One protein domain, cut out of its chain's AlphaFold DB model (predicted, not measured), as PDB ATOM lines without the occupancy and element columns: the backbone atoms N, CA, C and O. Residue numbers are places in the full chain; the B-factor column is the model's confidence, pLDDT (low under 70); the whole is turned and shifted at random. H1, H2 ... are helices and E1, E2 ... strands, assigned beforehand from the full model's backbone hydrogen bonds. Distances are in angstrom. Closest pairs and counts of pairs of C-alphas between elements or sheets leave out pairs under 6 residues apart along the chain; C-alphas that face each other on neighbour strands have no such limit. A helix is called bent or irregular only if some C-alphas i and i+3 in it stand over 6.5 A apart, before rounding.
ATOM      1  N   ASP A 233     -10.968  22.063 -10.447       77.38
ATOM      2  CA  ASP A 233     -11.891  22.852 -11.262       77.38
ATOM      3  C   ASP A 233     -12.014  24.290 -10.733       77.38
ATOM      4  O   ASP A 233     -12.928  24.655  -9.988       77.38
ATOM      5  N   LYS A 234     -11.089  25.149 -11.167       73.31
ATOM      6  CA  LYS A 234     -11.063  26.578 -10.824       73.31
ATOM      7  C   LYS A 234     -12.337  27.329 -11.223       73.31
ATOM      8  O   LYS A 234     -12.585  28.395 -10.665       73.31
ATOM      9  N   LYS A 235     -13.168  26.800 -12.136       73.62
ATOM     10  CA  LYS A 235     -14.455  27.419 -12.507       73.62
ATOM     11  C   LYS A 235     -15.496  27.299 -11.392       73.62
ATOM     12  O   LYS A 235     -16.433  28.094 -11.362       73.62
ATOM     13  N   LYS A 236     -15.322  26.354 -10.460       70.06
ATOM     14  CA  LYS A 236     -16.159  26.221  -9.257       70.06
ATOM     15  C   LYS A 236     -15.814  27.243  -8.176       70.06
ATOM     16  O   LYS A 236     -16.642  27.479  -7.297       70.06
ATOM     17  N   LYS A 237     -14.639  27.888  -8.248       71.75
ATOM     18  CA  LYS A 237     -14.275  28.962  -7.318       71.75
ATOM     19  C   LYS A 237     -15.265  30.105  -7.482       71.75
ATOM     20  O   LYS A 237     -15.360  30.719  -8.544       71.75
ATOM     21  N   TRP A 238     -15.952  30.440  -6.404       71.31
ATOM     22  CA  TRP A 238     -16.749  31.651  -6.347       71.31
ATOM     23  C   TRP A 238     -16.503  32.356  -5.036       71.31
ATOM     24  O   TRP A 238     -16.376  31.741  -3.981       71.31
ATOM     25  N   SER A 239     -16.382  33.668  -5.135       62.47
ATOM     26  CA  SER A 239     -16.193  34.543  -3.995       62.47
ATOM     27  C   SER A 239     -17.406  35.451  -3.914       62.47
ATOM     28  O   SER A 239     -17.641  36.257  -4.823       62.47
ATOM     29  N   ALA A 240     -18.158  35.355  -2.825       57.75
ATOM     30  CA  ALA A 240     -19.034  36.440  -2.423       57.75
ATOM     31  C   ALA A 240     -18.120  37.498  -1.808       57.75
ATOM     32  O   ALA A 240     -17.890  37.489  -0.601       57.75
ATOM     33  N   TYR A 241     -17.522  38.341  -2.662       62.97
ATOM     34  CA  TYR A 241     -16.515  39.307  -2.234       62.97
ATOM     35  C   TYR A 241     -17.091  40.174  -1.118       62.97
ATOM     36  O   TYR A 241     -17.941  41.039  -1.347       62.97
ATOM     37  N   MET A 242     -16.643  39.916   0.108       67.50
ATOM     38  CA  MET A 242     -17.088  40.688   1.245       67.50
ATOM     39  C   MET A 242     -16.404  42.041   1.173       67.50
ATOM     40  O   MET A 242     -15.180  42.149   1.252       67.50
ATOM     41  N   ASN A 243     -17.217  43.073   0.981       61.91
ATOM     42  CA  ASN A 243     -16.782  44.453   0.983       61.91
ATOM     43  C   ASN A 243     -17.276  45.162   2.249       61.91
ATOM     44  O   ASN A 243     -18.338  44.868   2.793       61.91
ATOM     45  N   MET A 244     -16.482  46.127   2.700       61.72
ATOM     46  CA  MET A 244     -16.794  46.976   3.856       61.72
ATOM     47  C   MET A 244     -17.446  48.302   3.441       61.72
ATOM     48  O   MET A 244     -17.565  49.223   4.245       61.72
ATOM     49  N   ASN A 245     -17.849  48.436   2.173       65.06
ATOM     50  CA  ASN A 245     -18.433  49.664   1.622       65.06
ATOM     51  C   ASN A 245     -19.955  49.764   1.847       65.06
ATOM     52  O   ASN A 245     -20.605  50.612   1.241       65.06
ATOM     53  N   GLY A 246     -20.528  48.880   2.671       71.50
ATOM     54  CA  GLY A 246     -21.967  48.827   2.918       71.50
ATOM     55  C   GLY A 246     -22.783  48.195   1.784       71.50
ATOM     56  O   GLY A 246     -24.005  48.318   1.782       71.50
ATOM     57  N   GLY A 247     -22.154  47.490   0.835       81.19
ATOM     58  CA  GLY A 247     -22.841  46.853  -0.296       81.19
ATOM     59  C   GLY A 247     -23.946  45.862   0.098       81.19
ATOM     60  O   GLY A 247     -24.869  45.647  -0.680       81.19
ATOM     61  N   PHE A 248     -23.903  45.312   1.316       86.12
ATOM     62  CA  PHE A 248     -24.908  44.376   1.834       86.12
ATOM     63  C   PHE A 248     -26.064  45.043   2.594       86.12
ATOM     64  O   PHE A 248     -27.058  44.382   2.881       86.12
ATOM     65  N   ILE A 249     -25.996  46.351   2.875       88.31
ATOM     66  CA  ILE A 249     -27.072  47.088   3.564       88.31
ATOM     67  C   ILE A 249     -28.437  46.910   2.868       88.31
ATOM     68  O   ILE A 249     -29.419  46.659   3.569       88.31
ATOM     69  N   PRO A 250     -28.560  46.992   1.522       92.50
ATOM     70  CA  PRO A 250     -29.840  46.761   0.849       92.50
ATOM     71  C   PRO A 250     -30.401  45.353   1.094       92.50
ATOM     72  O   PRO A 250     -31.595  45.206   1.364       92.50
ATOM     73  N   THR A 251     -29.539  44.334   1.057       93.00
ATOM     74  CA  THR A 251     -29.901  42.937   1.334       93.00
ATOM     75  C   THR A 251     -30.311  42.760   2.796       93.00
ATOM     76  O   THR A 251     -31.363  42.189   3.072       93.00
ATOM     77  N   ALA A 252     -29.557  43.331   3.738       92.56
ATOM     78  CA  ALA A 252     -29.868  43.302   5.166       92.56
ATOM     79  C   ALA A 252     -31.207  43.984   5.492       92.56
ATOM     80  O   ALA A 252     -32.012  43.445   6.243       92.56
ATOM     81  N   LYS A 253     -31.519  45.108   4.837       95.94
ATOM     82  CA  LYS A 253     -32.830  45.769   4.939       95.94
ATOM     83  C   LYS A 253     -33.979  44.879   4.466       95.94
ATOM     84  O   LYS A 253     -35.088  44.940   4.997       95.94
ATOM     85  N   LYS A 254     -33.753  44.077   3.427       96.69
ATOM     86  CA  LYS A 254     -34.747  43.119   2.931       96.69
ATOM     87  C   LYS A 254     -34.937  41.955   3.900       96.69
ATOM     88  O   LYS A 254     -36.080  41.576   4.138       96.69
ATOM     89  N   ILE A 255     -33.849  41.456   4.491       96.44
ATOM     90  CA  ILE A 255     -33.891  40.466   5.578       96.44
ATOM     91  C   ILE A 255     -34.708  41.011   6.748       96.44
ATOM     92  O   ILE A 255     -35.619  40.336   7.206       96.44
ATOM     93  N   ASP A 256     -34.484  42.255   7.167       97.50
ATOM     94  CA  ASP A 256     -35.242  42.876   8.258       97.50
ATOM     95  C   ASP A 256     -36.746  42.943   7.987       97.50
ATOM     96  O   ASP A 256     -37.547  42.654   8.874       97.50
ATOM     97  N   LYS A 257     -37.157  43.256   6.752       97.38
ATOM     98  CA  LYS A 257     -38.579  43.209   6.378       97.38
ATOM     99  C   LYS A 257     -39.149  41.793   6.453       97.38
ATOM    100  O   LYS A 257     -40.267  41.628   6.931       97.38
ATOM    101  N   PHE A 258     -38.389  40.801   5.989       97.25
ATOM    102  CA  PHE A 258     -38.774  39.394   6.075       97.25
ATOM    103  C   PHE A 258     -38.922  38.953   7.541       97.25
ATOM    104  O   PHE A 258     -39.969  38.440   7.924       97.25
ATOM    105  N   LEU A 259     -37.929  39.241   8.388       96.50
ATOM    106  CA  LEU A 259     -37.948  38.902   9.813       96.50
ATOM    107  C   LEU A 259     -39.089  39.601  10.553       96.50
ATOM    108  O   LEU A 259     -39.782  38.964  11.341       96.50
ATOM    109  N   ALA A 260     -39.338  40.879  10.262       96.62
ATOM    110  CA  ALA A 260     -40.466  41.605  10.834       96.62
ATOM    111  C   ALA A 260     -41.814  40.969  10.451       96.62
ATOM    112  O   ALA A 260     -42.704  40.882  11.296       96.62
ATOM    113  N   ALA A 261     -41.960  40.489   9.212       96.62
ATOM    114  CA  ALA A 261     -43.154  39.774   8.764       96.62
ATOM    115  C   ALA A 261     -43.312  38.391   9.433       96.62
ATOM    116  O   ALA A 261     -44.439  37.945   9.640       96.62
ATOM    117  N   GLU A 262     -42.214  37.745   9.841       94.38
ATOM    118  CA  GLU A 262     -42.228  36.543  10.693       94.38
ATOM    119  C   GLU A 262     -42.433  36.851  12.193       94.38
ATOM    120  O   GLU A 262     -42.473  35.934  13.012       94.38
ATOM    121  N   GLY A 263     -42.539  38.125  12.590       94.38
ATOM    122  CA  GLY A 263     -42.623  38.523  14.000       94.38
ATOM    123  C   GLY A 263     -41.306  38.369  14.773       94.38
ATOM    124  O   GLY A 263     -41.314  38.262  15.999       94.38
ATOM    125  N   ARG A 264     -40.168  38.346  14.072       93.81
ATOM    126  CA  ARG A 264     -38.816  38.192  14.629       93.81
ATOM    127  C   ARG A 264     -38.095  39.545  14.728       93.81
ATOM    128  O   ARG A 264     -38.458  40.492  14.028       93.81
ATOM    129  N   PRO A 265     -37.049  39.662  15.568       92.88
ATOM    130  CA  PRO A 265     -36.234  40.872  15.631       92.88
ATOM    131  C   PRO A 265     -35.602  41.219  14.274       92.88
ATOM    132  O   PRO A 265     -34.900  40.403  13.687       92.88
ATOM    133  N   ALA A 266     -35.825  42.449  13.812       92.50
ATOM    134  CA  ALA A 266     -35.314  42.986  12.550       92.50
ATOM    135  C   ALA A 266     -34.173  43.979  12.826       92.50
ATOM    136  O   ALA A 266     -34.406  45.174  13.021       92.50
ATOM    137  N   LYS A 267     -32.949  43.458  12.957       92.56
ATOM    138  CA  LYS A 267     -31.744  44.225  13.323       92.56
ATOM    139  C   LYS A 267     -30.554  44.007  12.375       92.56
ATOM    140  O   LYS A 267     -29.463  44.507  12.646       92.56
ATOM    141  N   ALA A 268     -30.731  43.280  11.274       89.94
ATOM    142  CA  ALA A 268     -29.667  42.990  10.320       89.94
ATOM    143  C   ALA A 268     -29.136  44.264   9.646       89.94
ATOM    144  O   ALA A 268     -27.921  44.428   9.550       89.94
ATOM    145  N   GLU A 269     -30.002  45.192   9.222       92.06
ATOM    146  CA  GLU A 269     -29.604  46.466   8.605       92.06
ATOM    147  C   GLU A 269     -28.854  47.358   9.597       92.06
ATOM    148  O   GLU A 269     -27.847  47.975   9.240       92.06
ATOM    149  N   ALA A 270     -29.345  47.431  10.836       85.81
ATOM    150  CA  ALA A 270     -28.723  48.221  11.894       85.81
ATOM    151  C   ALA A 270     -27.303  47.722  12.192       85.81
ATOM    152  O   ALA A 270     -26.377  48.528  12.256       85.81
ATOM    153  N   TYR A 271     -27.132  46.400  12.277       84.56
ATOM    154  CA  TYR A 271     -25.829  45.770  12.460       84.56
ATOM    155  C   TYR A 271     -24.881  46.062  11.290       84.56
ATOM    156  O   TYR A 271     -23.746  46.479  11.501       84.56
ATOM    157  N   GLU A 272     -25.335  45.913  10.039       80.81
ATOM    158  CA  GLU A 272     -24.471  46.207   8.888       80.81
ATOM    159  C   GLU A 272     -23.992  47.654   8.886       80.81
ATOM    160  O   GLU A 272     -22.842  47.893   8.544       80.81
ATOM    161  N   PHE A 418     -11.263  40.166   6.915       62.53
ATOM    162  CA  PHE A 418     -12.070  40.071   5.689       62.53
ATOM    163  C   PHE A 418     -11.346  39.304   4.580       62.53
ATOM    164  O   PHE A 418     -11.990  38.562   3.836       62.53
ATOM    165  N   CYS A 419     -10.025  39.461   4.466       64.44
ATOM    166  CA  CYS A 419      -9.230  38.750   3.468       64.44
ATOM    167  C   CYS A 419      -9.135  37.259   3.790       64.44
ATOM    168  O   CYS A 419      -9.352  36.450   2.891       64.44
ATOM    169  N   ASP A 420      -8.962  36.902   5.066       66.44
ATOM    170  CA  ASP A 420      -8.977  35.505   5.522       66.44
ATOM    171  C   ASP A 420     -10.288  34.822   5.169       66.44
ATOM    172  O   ASP A 420     -10.311  33.751   4.568       66.44
ATOM    173  N   ARG A 421     -11.412  35.480   5.459       71.56
ATOM    174  CA  ARG A 421     -12.735  34.925   5.178       71.56
ATOM    175  C   ARG A 421     -13.041  34.862   3.675       71.56
ATOM    176  O   ARG A 421     -13.623  33.881   3.220       71.56
ATOM    177  N   ASN A 422     -12.620  35.849   2.879       74.75
ATOM    178  CA  ASN A 422     -12.722  35.777   1.415       74.75
ATOM    179  C   ASN A 422     -11.863  34.630   0.848       74.75
ATOM    180  O   ASN A 422     -12.304  33.914  -0.055       74.75
ATOM    181  N   ALA A 423     -10.658  34.417   1.390       75.56
ATOM    182  CA  ALA A 423      -9.816  33.274   1.052       75.56
ATOM    183  C   ALA A 423     -10.503  31.953   1.432       75.56
ATOM    184  O   ALA A 423     -10.515  31.011   0.639       75.56
ATOM    185  N   MET A 424     -11.151  31.917   2.593       76.44
ATOM    186  CA  MET A 424     -11.829  30.745   3.137       76.44
ATOM    187  C   MET A 424     -13.085  30.353   2.352       76.44
ATOM    188  O   MET A 424     -13.309  29.169   2.117       76.44
ATOM    189  N   GLN A 425     -13.847  31.313   1.821       78.56
ATOM    190  CA  GLN A 425     -14.912  31.014   0.851       78.56
ATOM    191  C   GLN A 425     -14.360  30.292  -0.386       78.56
ATOM    192  O   GLN A 425     -14.913  29.287  -0.832       78.56
ATOM    193  N   GLY A 426     -13.242  30.776  -0.936       79.06
ATOM    194  CA  GLY A 426     -12.591  30.117  -2.066       79.06
ATOM    195  C   GLY A 426     -12.101  28.708  -1.722       79.06
ATOM    196  O   GLY A 426     -12.193  27.820  -2.566       79.06
ATOM    197  N   LEU A 427     -11.644  28.485  -0.484       82.12
ATOM    198  CA  LEU A 427     -11.250  27.158  -0.004       82.12
ATOM    199  C   LEU A 427     -12.429  26.200   0.049       82.12
ATOM    200  O   LEU A 427     -12.364  25.133  -0.550       82.12
ATOM    201  N   ILE A 428     -13.514  26.592   0.717       81.88
ATOM    202  CA  ILE A 428     -14.691  25.736   0.904       81.88
ATOM    203  C   ILE A 428     -15.265  25.317  -0.448       81.88
ATOM    204  O   ILE A 428     -15.620  24.162  -0.668       81.88
ATOM    205  N   THR A 429     -15.309  26.256  -1.385       80.88
ATOM    206  CA  THR A 429     -15.935  26.047  -2.692       80.88
ATOM    207  C   THR A 429     -15.114  25.141  -3.594       80.88
ATOM    208  O   THR A 429     -15.678  24.270  -4.251       80.88
ATOM    209  N   LEU A 430     -13.788  25.284  -3.580       81.44
ATOM    210  CA  LEU A 430     -12.891  24.400  -4.320       81.44
ATOM    211  C   LEU A 430     -12.753  23.021  -3.666       81.44
ATOM    212  O   LEU A 430     -12.804  22.018  -4.370       81.44
ATOM    213  N   LYS A 431     -12.613  22.962  -2.336       80.00
ATOM    214  CA  LYS A 431     -12.356  21.715  -1.601       80.00
ATOM    215  C   LYS A 431     -13.592  20.822  -1.506       80.00
ATOM    216  O   LYS A 431     -13.496  19.626  -1.753       80.00
ATOM    217  N   TYR A 432     -14.751  21.393  -1.177       77.56
ATOM    218  CA  TYR A 432     -15.992  20.634  -0.970       77.56
ATOM    219  C   TYR A 432     -16.936  20.665  -2.167       77.56
ATOM    220  O   TYR A 432     -18.010  20.071  -2.121       77.56
ATOM    221  N   GLY A 433     -16.576  21.390  -3.229       75.81
ATOM    222  CA  GLY A 433     -17.449  21.563  -4.384       75.81
ATOM    223  C   GLY A 433     -18.762  22.270  -4.045       75.81
ATOM    224  O   GLY A 433     -19.730  22.062  -4.768       75.81
ATOM    225  N   PHE A 434     -18.801  23.072  -2.969       81.69
ATOM    226  CA  PHE A 434     -19.996  23.765  -2.473       81.69
ATOM    227  C   PHE A 434     -20.626  24.615  -3.593       81.69
ATOM    228  O   PHE A 434     -20.059  25.662  -3.945       81.69
ATOM    229  N   PRO A 435     -21.765  24.197  -4.188       82.62
ATOM    230  CA  PRO A 435     -22.282  24.846  -5.384       82.62
ATOM    231  C   PRO A 435     -22.756  26.264  -5.106       82.62
ATOM    232  O   PRO A 435     -23.277  26.574  -4.030       82.62
ATOM    233  N   GLN A 436     -22.624  27.120  -6.116       84.94
ATOM    234  CA  GLN A 436     -23.233  28.441  -6.075       84.94
ATOM    235  C   GLN A 436     -24.763  28.302  -6.155       84.94
ATOM    236  O   GLN A 436     -25.242  27.499  -6.959       84.94
ATOM    237  N   PRO A 437     -25.533  29.137  -5.433       88.19
ATOM    238  CA  PRO A 437     -26.921  29.435  -5.752       88.19
ATOM    239  C   PRO A 437     -27.062  29.676  -7.252       88.19
ATOM    240  O   PRO A 437     -26.417  30.572  -7.807       88.19
ATOM    241  N   ASN A 438     -27.878  28.872  -7.925       88.31
ATOM    242  CA  ASN A 438     -28.052  28.964  -9.372       88.31
ATOM    243  C   ASN A 438     -29.272  29.806  -9.760       88.31
ATOM    244  O   ASN A 438     -29.263  30.391 -10.846       88.31
ATOM    245  N   ARG A 439     -30.221  29.994  -8.833       91.62
ATOM    246  CA  ARG A 439     -31.454  30.772  -9.010       91.62
ATOM    247  C   ARG A 439     -31.790  31.655  -7.801       91.62
ATOM    248  O   ARG A 439     -31.167  31.561  -6.746       91.62
ATOM    249  N   GLY A 440     -32.764  32.548  -7.982       93.44
ATOM    250  CA  GLY A 440     -33.395  33.276  -6.877       93.44
ATOM    251  C   GLY A 440     -34.379  32.397  -6.100       93.44
ATOM    252  O   GLY A 440     -34.738  31.316  -6.560       93.44
ATOM    253  N   VAL A 441     -34.818  32.870  -4.935       96.25
ATOM    254  CA  VAL A 441     -35.724  32.143  -4.039       96.25
ATOM    255  C   VAL A 441     -36.841  33.061  -3.572       96.25
ATOM    256  O   VAL A 441     -36.578  34.157  -3.077       96.25
ATOM    257  N   THR A 442     -38.083  32.604  -3.680       96.31
ATOM    258  CA  THR A 442     -39.242  33.284  -3.096       96.31
ATOM    259  C   THR A 442     -39.667  32.570  -1.821       96.31
ATOM    260  O   THR A 442     -39.893  31.362  -1.823       96.31
ATOM    261  N   LEU A 443     -39.766  33.324  -0.725       95.56
ATOM    262  CA  LEU A 443     -40.217  32.843   0.581       95.56
ATOM    263  C   LEU A 443     -41.479  33.588   1.021       95.56
ATOM    264  O   LEU A 443     -41.653  34.767   0.708       95.56
ATOM    265  N   LYS A 444     -42.335  32.911   1.787       93.94
ATOM    266  CA  LYS A 444     -43.496  33.514   2.452       93.94
ATOM    267  C   LYS A 444     -43.176  33.808   3.913       93.94
ATOM    268  O   LYS A 444     -42.629  32.947   4.593       93.94
ATOM    269  N   ALA A 445     -43.553  34.992   4.382       93.75
ATOM    270  CA  ALA A 445     -43.518  35.375   5.792       93.75
ATOM    271  C   ALA A 445     -44.813  36.120   6.133       93.75
ATOM    272  O   ALA A 445     -45.083  37.198   5.595       93.75
ATOM    273  N   GLY A 446     -45.648  35.510   6.978       90.81
ATOM    274  CA  GLY A 446     -47.032  35.951   7.169       90.81
ATOM    275  C   GLY A 446     -47.808  35.944   5.845       90.81
ATOM    276  O   GLY A 446     -47.722  34.987   5.076       90.81
ATOM    277  N   ASP A 447     -48.509  37.039   5.557       92.06
ATOM    278  CA  ASP A 447     -49.269  37.231   4.310       92.06
ATOM    279  C   ASP A 447     -48.430  37.837   3.164       92.06
ATOM    280  O   ASP A 447     -48.974  38.257   2.141       92.06
ATOM    281  N   GLN A 448     -47.108  37.944   3.333       95.50
ATOM    282  CA  GLN A 448     -46.213  38.601   2.379       95.50
ATOM    283  C   GLN A 448     -45.289  37.599   1.677       95.50
ATOM    284  O   GLN A 448     -44.801  36.642   2.280       95.50
ATOM    285  N   GLU A 449     -45.009  37.861   0.400       94.88
ATOM    286  CA  GLU A 449     -44.012  37.142  -0.394       94.88
ATOM    287  C   GLU A 449     -42.749  37.991  -0.577       94.88
ATOM    288  O   GLU A 449     -42.804  39.174  -0.924       94.88
ATOM    289  N   PHE A 450     -41.593  37.365  -0.370       96.38
ATOM    290  CA  PHE A 450     -40.275  37.973  -0.479       96.38
ATOM    291  C   PHE A 450     -39.438  37.208  -1.500       96.38
ATOM    292  O   PHE A 450     -38.994  36.093  -1.239       96.38
ATOM    293  N   SER A 451     -39.189  37.822  -2.657       96.12
ATOM    294  CA  SER A 451     -38.351  37.236  -3.709       96.12
ATOM    295  C   SER A 451     -36.912  37.715  -3.589       96.12
ATOM    296  O   SER A 451     -36.633  38.873  -3.892       96.12
ATOM    297  N   PHE A 452     -35.999  36.847  -3.169       96.00
ATOM    298  CA  PHE A 452     -34.555  37.065  -3.151       96.00
ATOM    299  C   PHE A 452     -33.951  36.703  -4.510       96.00
ATOM    300  O   PHE A 452     -34.158  35.615  -5.040       96.00
ATOM    301  N   THR A 453     -33.198  37.623  -5.097       94.88
ATOM    302  CA  THR A 453     -32.464  37.394  -6.345       94.88
ATOM    303  C   THR A 453     -31.300  36.430  -6.120       94.88
ATOM    304  O   THR A 453     -30.787  36.310  -5.010       94.88
ATOM    305  N   LYS A 454     -30.813  35.798  -7.193       92.00
ATOM    306  CA  LYS A 454     -29.610  34.947  -7.159       92.00
ATOM    307  C   LYS A 454     -28.413  35.640  -6.490       92.00
ATOM    308  O   LYS A 454     -27.701  35.022  -5.706       92.00
ATOM    309  N   ALA A 455     -28.203  36.926  -6.786       89.25
ATOM    310  CA  ALA A 455     -27.116  37.714  -6.206       89.25
ATOM    311  C   ALA A 455     -27.301  37.945  -4.697       89.25
ATOM    312  O   ALA A 455     -26.352  37.788  -3.939       89.25
ATOM    313  N   GLU A 456     -28.523  38.243  -4.247       92.19
ATOM    314  CA  GLU A 456     -28.815  38.392  -2.815       92.19
ATOM    315  C   GLU A 456     -28.632  37.068  -2.065       92.19
ATOM    316  O   GLU A 456     -28.021  37.056  -1.000       92.19
ATOM    317  N   VAL A 457     -29.108  35.946  -2.624       92.81
ATOM    318  CA  VAL A 457     -28.912  34.619  -2.018       92.81
ATOM    319  C   VAL A 457     -27.426  34.287  -1.921       92.81
ATOM    320  O   VAL A 457     -26.962  33.864  -0.863       92.81
ATOM    321  N   ARG A 458     -26.658  34.544  -2.988       88.50
ATOM    322  CA  ARG A 458     -25.199  34.414  -2.969       88.50
ATOM    323  C   ARG A 458     -24.571  35.189  -1.822       88.50
ATOM    324  O   ARG A 458     -23.743  34.633  -1.110       88.50
ATOM    325  N   ASP A 459     -24.920  36.460  -1.677       86.62
ATOM    326  CA  ASP A 459     -24.279  37.323  -0.691       86.62
ATOM    327  C   ASP A 459     -24.629  36.886   0.739       86.62
ATOM    328  O   ASP A 459     -23.758  36.890   1.609       86.62
ATOM    329  N   ILE A 460     -25.874  36.452   0.977       90.62
ATOM    330  CA  ILE A 460     -26.330  35.927   2.275       90.62
ATOM    331  C   ILE A 460     -25.586  34.636   2.630       90.62
ATOM    332  O   ILE A 460     -25.009  34.533   3.711       90.62
ATOM    333  N   VAL A 461     -25.577  33.661   1.717       88.94
ATOM    334  CA  VAL A 461     -24.955  32.349   1.951       88.94
ATOM    335  C   VAL A 461     -23.438  32.476   2.028       88.94
ATOM    336  O   VAL A 461     -22.822  31.938   2.941       88.94
ATOM    337  N   GLY A 462     -22.819  33.237   1.125       83.75
ATOM    338  CA  GLY A 462     -21.370  33.418   1.081       83.75
ATOM    339  C   GLY A 462     -20.804  34.030   2.365       83.75
ATOM    340  O   GLY A 462     -19.763  33.585   2.846       83.75
ATOM    341  N   ARG A 463     -21.513  34.984   2.984       81.88
ATOM    342  CA  ARG A 463     -21.126  35.571   4.285       81.88
ATOM    343  C   ARG A 463     -21.194  34.582   5.449       81.88
ATOM    344  O   ARG A 463     -20.501  34.776   6.441       81.88
ATOM    345  N   ARG A 464     -22.004  33.529   5.321       85.06
ATOM    346  CA  ARG A 464     -22.165  32.467   6.325       85.06
ATOM    347  C   ARG A 464     -21.305  31.247   6.037       85.06
ATOM    348  O   ARG A 464     -21.040  30.480   6.951       85.06
ATOM    349  N   LEU A 465     -20.827  31.088   4.804       80.44
ATOM    350  CA  LEU A 465     -20.088  29.909   4.363       80.44
ATOM    351  C   LEU A 465     -18.877  29.620   5.257       80.44
ATOM    352  O   LEU A 465     -18.681  28.491   5.680       80.44
ATOM    353  N   THR A 466     -18.123  30.655   5.627       73.12
ATOM    354  CA  THR A 466     -16.953  30.534   6.512       73.12
ATOM    355  C   THR A 466     -17.286  30.170   7.954       73.12
ATOM    356  O   THR A 466     -16.409  29.791   8.708       73.12
ATOM    357  N   GLU A 467     -18.531  30.369   8.368       80.69
ATOM    358  CA  GLU A 467     -18.989  30.135   9.739       80.69
ATOM    359  C   GLU A 467     -19.665  28.768   9.850       80.69
ATOM    360  O   GLU A 467     -19.609  28.143  10.899       80.69
ATOM    361  N   ILE A 468     -20.249  28.299   8.742       83.44
ATOM    362  CA  ILE A 468     -20.775  26.944   8.583       83.44
ATOM    363  C   ILE A 468     -19.634  25.919   8.577       83.44
ATOM    364  O   ILE A 468     -19.838  24.785   8.977       83.44
ATOM    365  N   PHE A 469     -18.423  26.288   8.162       80.44
ATOM    366  CA  PHE A 469     -17.253  25.416   8.266       80.44
ATOM    367  C   PHE A 469     -16.291  25.955   9.336       80.44
ATOM    368  O   PHE A 469     -15.355  26.675   8.994       80.44
ATOM    369  N   PRO A 470     -16.527  25.655  10.628       64.38
ATOM    370  CA  PRO A 470     -15.782  26.269  11.726       64.38
ATOM    371  C   PRO A 470     -14.359  25.719  11.881       64.38
ATOM    372  O   PRO A 470     -13.514  26.372  12.492       64.38
ATOM    373  N   ASN A 471     -14.093  24.522  11.355       72.00
ATOM    374  CA  ASN A 471     -12.822  23.848  11.568       72.00
ATOM    375  C   ASN A 471     -11.812  24.306  10.521       72.00
ATOM    376  O   ASN A 471     -11.825  23.867   9.368       72.00
ATOM    377  N   ASN A 472     -10.912  25.173  10.962       71.25
ATOM    378  CA  ASN A 472      -9.754  25.567  10.185       71.25
ATOM    379  C   ASN A 472      -8.582  24.669  10.550       71.25
ATOM    380  O   ASN A 472      -8.323  24.409  11.725       71.25
ATOM    381  N   ASP A 756     -21.384  22.764   9.906       88.81
ATOM    382  CA  ASP A 756     -22.233  23.055  11.054       88.81
ATOM    383  C   ASP A 756     -23.200  24.192  10.694       88.81
ATOM    384  O   ASP A 756     -22.906  25.384  10.809       88.81
ATOM    385  N   TRP A 757     -24.385  23.811  10.228       89.56
ATOM    386  CA  TRP A 757     -25.443  24.757   9.877       89.56
ATOM    387  C   TRP A 757     -26.078  25.445  11.099       89.56
ATOM    388  O   TRP A 757     -26.775  26.451  10.935       89.56
ATOM    389  N   ASP A 758     -25.798  24.961  12.312       88.50
ATOM    390  CA  ASP A 758     -26.260  25.536  13.575       88.50
ATOM    391  C   ASP A 758     -25.245  26.522  14.181       88.50
ATOM    392  O   ASP A 758     -25.599  27.296  15.078       88.50
ATOM    393  N   ALA A 759     -24.026  26.597  13.631       84.56
ATOM    394  CA  ALA A 759     -22.993  27.540  14.046       84.56
ATOM    395  C   ALA A 759     -23.526  28.979  14.080       84.56
ATOM    396  O   ALA A 759     -24.185  29.458  13.149       84.56
ATOM    397  N   LYS A 760     -23.237  29.714  15.155       80.75
ATOM    398  CA  LYS A 760     -23.737  31.083  15.338       80.75
ATOM    399  C   LYS A 760     -23.169  32.027  14.270       80.75
ATOM    400  O   LYS A 760     -21.965  32.063  14.040       80.75
ATOM    401  N   GLY A 761     -24.031  32.850  13.667       77.00
ATOM    402  CA  GLY A 761     -23.615  33.976  12.824       77.00
ATOM    403  C   GLY A 761     -22.760  34.976  13.584       77.00
ATOM    404  O   GLY A 761     -23.249  35.594  14.526       77.00
ATOM    405  N   THR A 762     -21.501  35.157  13.181       73.00
ATOM    406  CA  THR A 762     -20.617  36.188  13.761       73.00
ATOM    407  C   THR A 762     -20.538  37.416  12.866       73.00
ATOM    408  O   THR A 762     -20.385  38.528  13.358       73.00
ATOM    409  N   PHE A 763     -20.716  37.234  11.555       72.69
ATOM    410  CA  PHE A 763     -20.667  38.318  10.593       72.69
ATOM    411  C   PHE A 763     -21.873  39.233  10.747       72.69
ATOM    412  O   PHE A 763     -21.706  40.429  10.888       72.69
ATOM    413  N   ASN A 764     -23.084  38.684  10.769       82.81
ATOM    414  CA  ASN A 764     -24.276  39.416  11.173       82.81
ATOM    415  C   ASN A 764     -25.157  38.467  11.998       82.81
ATOM    416  O   ASN A 764     -25.893  37.669  11.414       82.81
ATOM    417  N   PRO A 765     -25.084  38.513  13.342       85.62
ATOM    418  CA  PRO A 765     -25.814  37.599  14.222       85.62
ATOM    419  C   PRO A 765     -27.335  37.751  14.111       85.62
ATOM    420  O   PRO A 765     -28.073  36.905  14.610       85.62
ATOM    421  N   ASN A 766     -27.812  38.816  13.459       90.69
ATOM    422  CA  ASN A 766     -29.229  39.057  13.220       90.69
ATOM    423  C   ASN A 766     -29.730  38.416  11.916       90.69
ATOM    424  O   ASN A 766     -30.912  38.541  11.612       90.69
ATOM    425  N   VAL A 767     -28.867  37.737  11.147       91.75
ATOM    426  CA  VAL A 767     -29.263  36.904  10.002       91.75
ATOM    427  C   VAL A 767     -29.388  35.451  10.477       91.75
ATOM    428  O   VAL A 767     -28.366  34.814  10.740       91.75
ATOM    429  N   PRO A 768     -30.606  34.897  10.604       92.44
ATOM    430  CA  PRO A 768     -30.784  33.589  11.225       92.44
ATOM    431  C   PRO A 768     -30.357  32.410  10.349       92.44
ATOM    432  O   PRO A 768     -30.538  32.425   9.130       92.44
ATOM    433  N   ASN A 769     -29.881  31.340  10.988       91.81
ATOM    434  CA  ASN A 769     -29.417  30.121  10.317       91.81
ATOM    435  C   ASN A 769     -30.507  29.438   9.490       91.81
ATOM    436  O   ASN A 769     -30.234  28.950   8.393       91.81
ATOM    437  N   ASP A 770     -31.750  29.448   9.974       92.88
ATOM    438  CA  ASP A 770     -32.872  28.839   9.264       92.88
ATOM    439  C   ASP A 770     -33.175  29.572   7.948       92.88
ATOM    440  O   ASP A 770     -33.435  28.926   6.936       92.88
ATOM    441  N   LEU A 771     -33.067  30.906   7.924       94.81
ATOM    442  CA  LEU A 771     -33.224  31.695   6.701       94.81
ATOM    443  C   LEU A 771     -32.106  31.379   5.701       94.81
ATOM    444  O   LEU A 771     -32.381  31.149   4.526       94.81
ATOM    445  N   VAL A 772     -30.856  31.332   6.165       94.50
ATOM    446  CA  VAL A 772     -29.685  31.019   5.326       94.50
ATOM    447  C   VAL A 772     -29.833  29.631   4.703       94.50
ATOM    448  O   VAL A 772     -29.664  29.481   3.494       94.50
ATOM    449  N   SER A 773     -30.219  28.641   5.508       94.44
ATOM    450  CA  SER A 773     -30.414  27.257   5.071       94.44
ATOM    451  C   SER A 773     -31.562  27.133   4.066       94.44
ATOM    452  O   SER A 773     -31.382  26.542   3.003       94.44
ATOM    453  N   LYS A 774     -32.722  27.756   4.340       94.94
ATOM    454  CA  LYS A 774     -33.869  27.794   3.411       94.94
ATOM    455  C   LYS A 774     -33.486  28.429   2.079       94.94
ATOM    456  O   LYS A 774     -33.794  27.869   1.028       94.94
ATOM    457  N   LEU A 775     -32.816  29.582   2.107       95.62
ATOM    458  CA  LEU A 775     -32.381  30.264   0.891       95.62
ATOM    459  C   LEU A 775     -31.377  29.416   0.112       95.62
ATOM    460  O   LEU A 775     -31.511  29.301  -1.101       95.62
ATOM    461  N   TYR A 776     -30.409  28.790   0.784       94.25
ATOM    462  CA  TYR A 776     -29.420  27.968   0.101       94.25
ATOM    463  C   TYR A 776     -30.058  26.751  -0.568       94.25
ATOM    464  O   TYR A 776     -29.975  26.632  -1.788       94.25
ATOM    465  N   VAL A 777     -30.767  25.911   0.192       95.31
ATOM    466  CA  VAL A 777     -31.378  24.667  -0.308       95.31
ATOM    467  C   VAL A 777     -32.304  24.935  -1.495       95.31
ATOM    468  O   VAL A 777     -32.216  24.258  -2.516       95.31
ATOM    469  N   ASN A 778     -33.150  25.966  -1.416       95.81
ATOM    470  CA  ASN A 778     -34.086  26.281  -2.499       95.81
ATOM    471  C   ASN A 778     -33.424  26.957  -3.707       95.81
ATOM    472  O   ASN A 778     -34.014  26.984  -4.790       95.81
ATOM    473  N   SER A 779     -32.208  27.483  -3.555       94.25
ATOM    474  CA  SER A 779     -31.449  28.096  -4.649       94.25
ATOM    475  C   SER A 779     -30.648  27.109  -5.491       94.25
ATOM    476  O   SER A 779     -29.995  27.539  -6.440       94.25
ATOM    477  N   LEU A 780     -30.674  25.824  -5.136       92.19
ATOM    478  CA  LEU A 780     -30.021  24.747  -5.868       92.19
ATOM    479  C   LEU A 780     -31.008  24.100  -6.848       92.19
ATOM    480  O   LEU A 780     -32.212  24.036  -6.598       92.19
ATOM    481  N   GLU A 781     -30.481  23.615  -7.972       88.94
ATOM    482  CA  GLU A 781     -31.250  22.868  -8.982       88.94
ATOM    483  C   GLU A 781     -31.428  21.419  -8.538       88.94
ATOM    484  O   GLU A 781     -32.519  20.872  -8.663       88.94
ATOM    485  N   ASP A 782     -30.365  20.839  -7.976       89.56
ATOM    486  CA  ASP A 782     -30.329  19.473  -7.472       89.56
ATOM    487  C   ASP A 782     -29.656  19.434  -6.084       89.56
ATOM    488  O   ASP A 782     -28.448  19.204  -5.977       89.56
ATOM    489  N   PRO A 783     -30.405  19.723  -5.000       91.19
ATOM    490  CA  PRO A 783     -29.877  19.627  -3.640       91.19
ATOM    491  C   PRO A 783     -29.495  18.190  -3.246       91.19
ATOM    492  O   PRO A 783     -28.624  17.996  -2.400       91.19
ATOM    493  N   GLU A 784     -30.119  17.178  -3.859       91.69
ATOM    494  CA  GLU A 784     -29.883  15.763  -3.548       91.69
ATOM    495  C   GLU A 784     -28.443  15.355  -3.900       91.69
ATOM    496  O   GLU A 784     -27.794  14.648  -3.127       91.69
ATOM    497  N   ALA A 785     -27.900  15.877  -5.008       87.94
ATOM    498  CA  ALA A 785     -26.523  15.627  -5.445       87.94
ATOM    499  C   ALA A 785     -25.441  16.088  -4.447       87.94
ATOM    500  O   ALA A 785     -24.294  15.654  -4.553       87.94
ATOM    501  N   ILE A 786     -25.785  16.951  -3.486       87.44
ATOM    502  CA  ILE A 786     -24.864  17.467  -2.461       87.44
ATOM    503  C   ILE A 786     -25.386  17.260  -1.032       87.44
ATOM    504  O   ILE A 786     -24.999  17.988  -0.119       87.44
ATOM    505  N   GLN A 787     -26.265  16.276  -0.815       89.75
ATOM    506  CA  GLN A 787     -26.925  16.059   0.480       89.75
ATOM    507  C   GLN A 787     -25.960  15.921   1.673       89.75
ATOM    508  O   GLN A 787     -26.329  16.279   2.788       89.75
ATOM    509  N   ASP A 788     -24.723  15.470   1.444       85.44
ATOM    510  CA  ASP A 788     -23.703  15.274   2.485       85.44
ATOM    511  C   ASP A 788     -23.199  16.580   3.125       85.44
ATOM    512  O   ASP A 788     -22.609  16.547   4.207       85.44
ATOM    513  N   ILE A 789     -23.424  17.725   2.469       87.06
ATOM    514  CA  ILE A 789     -23.026  19.057   2.952       87.06
ATOM    515  C   ILE A 789     -24.225  19.969   3.264       87.06
ATOM    516  O   ILE A 789     -24.045  21.139   3.608       87.06
ATOM    517  N   LEU A 790     -25.451  19.456   3.161       91.00
ATOM    518  CA  LEU A 790     -26.673  20.170   3.534       91.00
ATOM    519  C   LEU A 790     -27.045  19.911   5.009       91.00
ATOM    520  O   LEU A 790     -26.573  18.936   5.595       91.00
ATOM    521  N   PRO A 791     -27.906  20.748   5.628       91.44
ATOM    522  CA  PRO A 791     -28.480  20.434   6.936       91.44
ATOM    523  C   PRO A 791     -29.156  19.060   6.913       91.44
ATOM    524  O   PRO A 791     -29.795  18.700   5.924       91.44
ATOM    525  N   SER A 792     -29.100  18.295   8.004       91.94
ATOM    526  CA  SER A 792     -29.693  16.946   8.043       91.94
ATOM    527  C   SER A 792     -31.201  16.928   7.745       91.94
ATOM    528  O   SER A 792     -31.730  15.926   7.270       91.94
ATOM    529  N   ASN A 793     -31.886  18.043   7.995       93.81
ATOM    530  CA  ASN A 793     -33.305  18.266   7.721       93.81
ATOM    531  C   ASN A 793     -33.563  19.068   6.430       93.81
ATOM    532  O   ASN A 793     -34.622  19.671   6.291       93.81
ATOM    533  N   TRP A 794     -32.627  19.117   5.475       95.62
ATOM    534  CA  TRP A 794     -32.748  19.984   4.292       95.62
ATOM    535  C   TRP A 794     -34.027  19.757   3.475       95.62
ATOM    536  O   TRP A 794     -34.551  20.705   2.894       95.62
ATOM    537  N   ARG A 795     -34.564  18.530   3.457       96.06
ATOM    538  CA  ARG A 795     -35.823  18.218   2.761       96.06
ATOM    539  C   ARG A 795     -37.014  18.972   3.355       96.06
ATOM    540  O   ARG A 795     -37.883  19.394   2.602       96.06
ATOM    541  N   ASP A 796     -37.003  19.223   4.663       95.88
ATOM    542  CA  ASP A 796     -38.039  19.998   5.360       95.88
ATOM    543  C   ASP A 796     -37.939  21.504   5.060       95.88
ATOM    544  O   ASP A 796     -38.858  22.269   5.350       95.88
ATOM    545  N   LEU A 797     -36.815  21.945   4.485       95.19
ATOM    546  CA  LEU A 797     -36.574  23.334   4.103       95.19
ATOM    547  C   LEU A 797     -37.011  23.635   2.664       95.19
ATOM    548  O   LEU A 797     -37.023  24.805   2.281       95.19
ATOM    549  N   LEU A 798     -37.346  22.617   1.864       95.06
ATOM    550  CA  LEU A 798     -37.836  22.800   0.500       95.06
ATOM    551  C   LEU A 798     -39.201  23.489   0.513       95.06
ATOM    552  O   LEU A 798     -40.108  23.101   1.247       95.06
ATOM    553  N   VAL A 799     -39.356  24.500  -0.336       92.94
ATOM    554  CA  VAL A 799     -40.631  25.185  -0.547       92.94
ATOM    555  C   VAL A 799     -40.912  25.308  -2.037       92.94
ATOM    556  O   VAL A 799     -39.988  25.470  -2.841       92.94
ATOM    557  N   ASP A 800     -42.192  25.262  -2.403       89.75
ATOM    558  CA  ASP A 800     -42.625  25.403  -3.790       89.75
ATOM    559  C   ASP A 800     -42.144  26.740  -4.364       89.75
ATOM    560  O   ASP A 800     -42.582  27.818  -3.950       89.75
ATOM    561  N   GLN A 801     -41.220  26.663  -5.320       86.81
ATOM    562  CA  GLN A 801     -40.721  27.830  -6.033       86.81
ATOM    563  C   GLN A 801     -41.629  28.132  -7.231       86.81
ATOM    564  O   GLN A 801     -42.049  27.204  -7.932       86.81
ATOM    565  N   PRO A 802     -41.915  29.415  -7.520       78.69
ATOM    566  CA  PRO A 802     -42.573  29.779  -8.766       78.69
ATOM    567  C   PRO A 802     -41.734  29.287  -9.951       78.69
ATOM    568  O   PRO A 802     -40.503  29.260  -9.882       78.69
ATOM    569  N   ALA A 803     -42.404  28.892 -11.040       74.06
ATOM    570  CA  ALA A 803     -41.712  28.461 -12.250       74.06
ATOM    571  C   ALA A 803     -40.681  29.531 -12.655       74.06
ATOM    572  O   ALA A 803     -41.017  30.722 -12.624       74.06
ATOM    573  N   PRO A 804     -39.437  29.141 -12.998       65.06
ATOM    574  CA  PRO A 804     -38.421  30.100 -13.398       65.06
ATOM    575  C   PRO A 804     -38.993  30.948 -14.528       65.06
ATOM    576  O   PRO A 804     -39.567  30.412 -15.480       65.06
ATOM    577  N   ALA A 805     -38.897  32.272 -14.391       60.06
ATOM    578  CA  ALA A 805     -39.311  33.169 -15.455       60.06
ATOM    579  C   ALA A 805     -38.551  32.742 -16.711       60.06
ATOM    580  O   ALA A 805     -37.323  32.764 -16.705       60.06
ATOM    581  N   THR A 806     -39.270  32.287 -17.741       54.50
ATOM    582  CA  THR A 806     -38.682  31.938 -19.035       54.50
ATOM    583  C   THR A 806     -37.829  33.120 -19.459       54.50
ATOM    584  O   THR A 806     -38.380  34.193 -19.724       54.50
ATOM    585  N   GLU A 807     -36.504  32.961 -19.438       43.97
ATOM    586  CA  GLU A 807     -35.599  33.992 -19.922       43.97
ATOM    587  C   GLU A 807     -36.037  34.295 -21.348       43.97
ATOM    588  O   GLU A 807     -36.043  33.416 -22.214       43.97
ATOM    589  N   ALA A 808     -36.517  35.519 -21.567       44.09
ATOM    590  CA  ALA A 808     -36.799  35.984 -22.905       44.09
ATOM    591  C   ALA A 808     -35.468  35.898 -23.641       44.09
ATOM    592  O   ALA A 808     -34.557  36.667 -23.339       44.09
ATOM    593  N   THR A 809     -35.343  34.920 -24.539       40.00
ATOM    594  CA  THR A 809     -34.203  34.774 -25.435       40.00
ATOM    595  C   THR A 809     -33.971  36.129 -26.077       40.00
ATOM    596  O   THR A 809     -34.742  36.546 -26.944       40.00
ATOM    597  N   SER A 810     -32.950  36.842 -25.607       40.22
ATOM    598  CA  SER A 810     -32.427  37.988 -26.318       40.22
ATOM    599  C   SER A 810     -31.855  37.419 -27.604       40.22
ATOM    600  O   SER A 810     -30.808  36.777 -27.599       40.22
ATOM    601  N   THR A 811     -32.605  37.561 -28.688       38.41
ATOM    602  CA  THR A 811     -32.065  37.440 -30.036       38.41
ATOM    603  C   THR A 811     -30.977  38.501 -30.172       38.41
ATOM    604  O   THR A 811     -31.304  39.679 -30.334       38.41
ATOM    605  N   GLU A 812     -29.719  38.088 -30.013       37.72
ATOM    606  CA  GLU A 812     -28.579  38.747 -30.659       37.72
ATOM    607  C   GLU A 812     -28.616  38.503 -32.169       37.72
ATOM    608  O   GLU A 812     -28.968  37.369 -32.584       37.72
TER     609      GLU A 812
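AT A GLANCE: This is residues 233 to 272, 418 to 472 and 756 to 812 of the 812 residues of an uncharacterized protein of Myxococcales bacterium (UniProt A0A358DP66). Two helices, H4 and H5, cross steeply to make the core; the strand hairpin E1 E2 lies at one side, with E1 next to H5 and E2 near H1, while H3 lies across the last part of H4. H7 packs on H5, the short H2 packs on H1, and the tail of residues 805 to 812 sticks out. The printed part has 152 residues, with elements in the order H1 H2 H3 E1 E2 H4 H5 H6 H7 and one antiparallel sheet, E1 - E2. The class is mostly helix. The whole is compact, with a radius of gyration of the C-alphas of 15.4 A and spans of 42 by 41 by 36 A.

HOW THE PARTS SIT: E1, residues 441 to 445, and E2, residues 448 to 452, form an antiparallel hairpin with 154 degrees between their directions; N 443 and O 450 are within hydrogen-bond range at 2.9 A, and N 452 and O 441 at 2.8 A. The closest C-alphas of E1 and H5, residues 769 to 778, are those of Val 441 and Leu 775, 6.2 A apart. H5 touches H4, residues 454 to 468, at a steep tilt of 52 degrees, opposite ways; their closest C-alphas, of Val 461 and Val 772, are 6.0 A apart. With residues 462 to 466 alone, H4 touches H3, residues 418 to 432, about perpendicular at 87 degrees; the closest C-alphas, of Gln 425 and Thr 466, are 6.0 A apart. H5 also touches H7, residues 794 to 797, where the closest C-alphas, of Lys 774 and Leu 797, are 5.3 A apart. H6, residues 784 to 789, touches no helix. The closest C-alphas of E2 and H1, residues 249 to 261, are those of Phe 258 and Phe 450, 6.9 A apart. H1 touches H2, residues 268 to 272, with the closest C-alphas, of Ala 252 and Glu 269, 4.7 A apart. Every O i to N i+4 pair is within hydrogen-bond range in H1, H2, H3 and H5; H4 has 8 of 11, H6 has 0 of 2 but 2 of 3 O i to N i+3 pairs, and H7 is too short for an O i to N i+4 pair.

IN THESE COORDINATES: H1 begins at C-alpha 249, (-27.072, 47.088, 3.564), and is 18.4 A long. H3 is 20.9 A, H4 19.7 A and H5 14.2 A long; E1 and E2 are each 13.0 A. H4 is only just irregular, C-alphas 463 and 466 being 6.9 A apart, and H6 is irregular, with C-alphas 785 and 788 8.4 A apart. H7 ends at C-alpha 797, (-36.574, 23.334, 4.103).

THE WHOLE: The C-alphas farthest apart, of Asn 471 and Thr 811, are 47.8 A apart. Cuts leave gaps of 14.2 A from C-alpha 272 to 418 and 12.8 A from C-alpha 472 to 756. Of the links printed whole, none is long. Mean pLDDT of the printed part is 83.5; residues 239 to 245, 418 to 420, 470 and 804 to 812 are under 70.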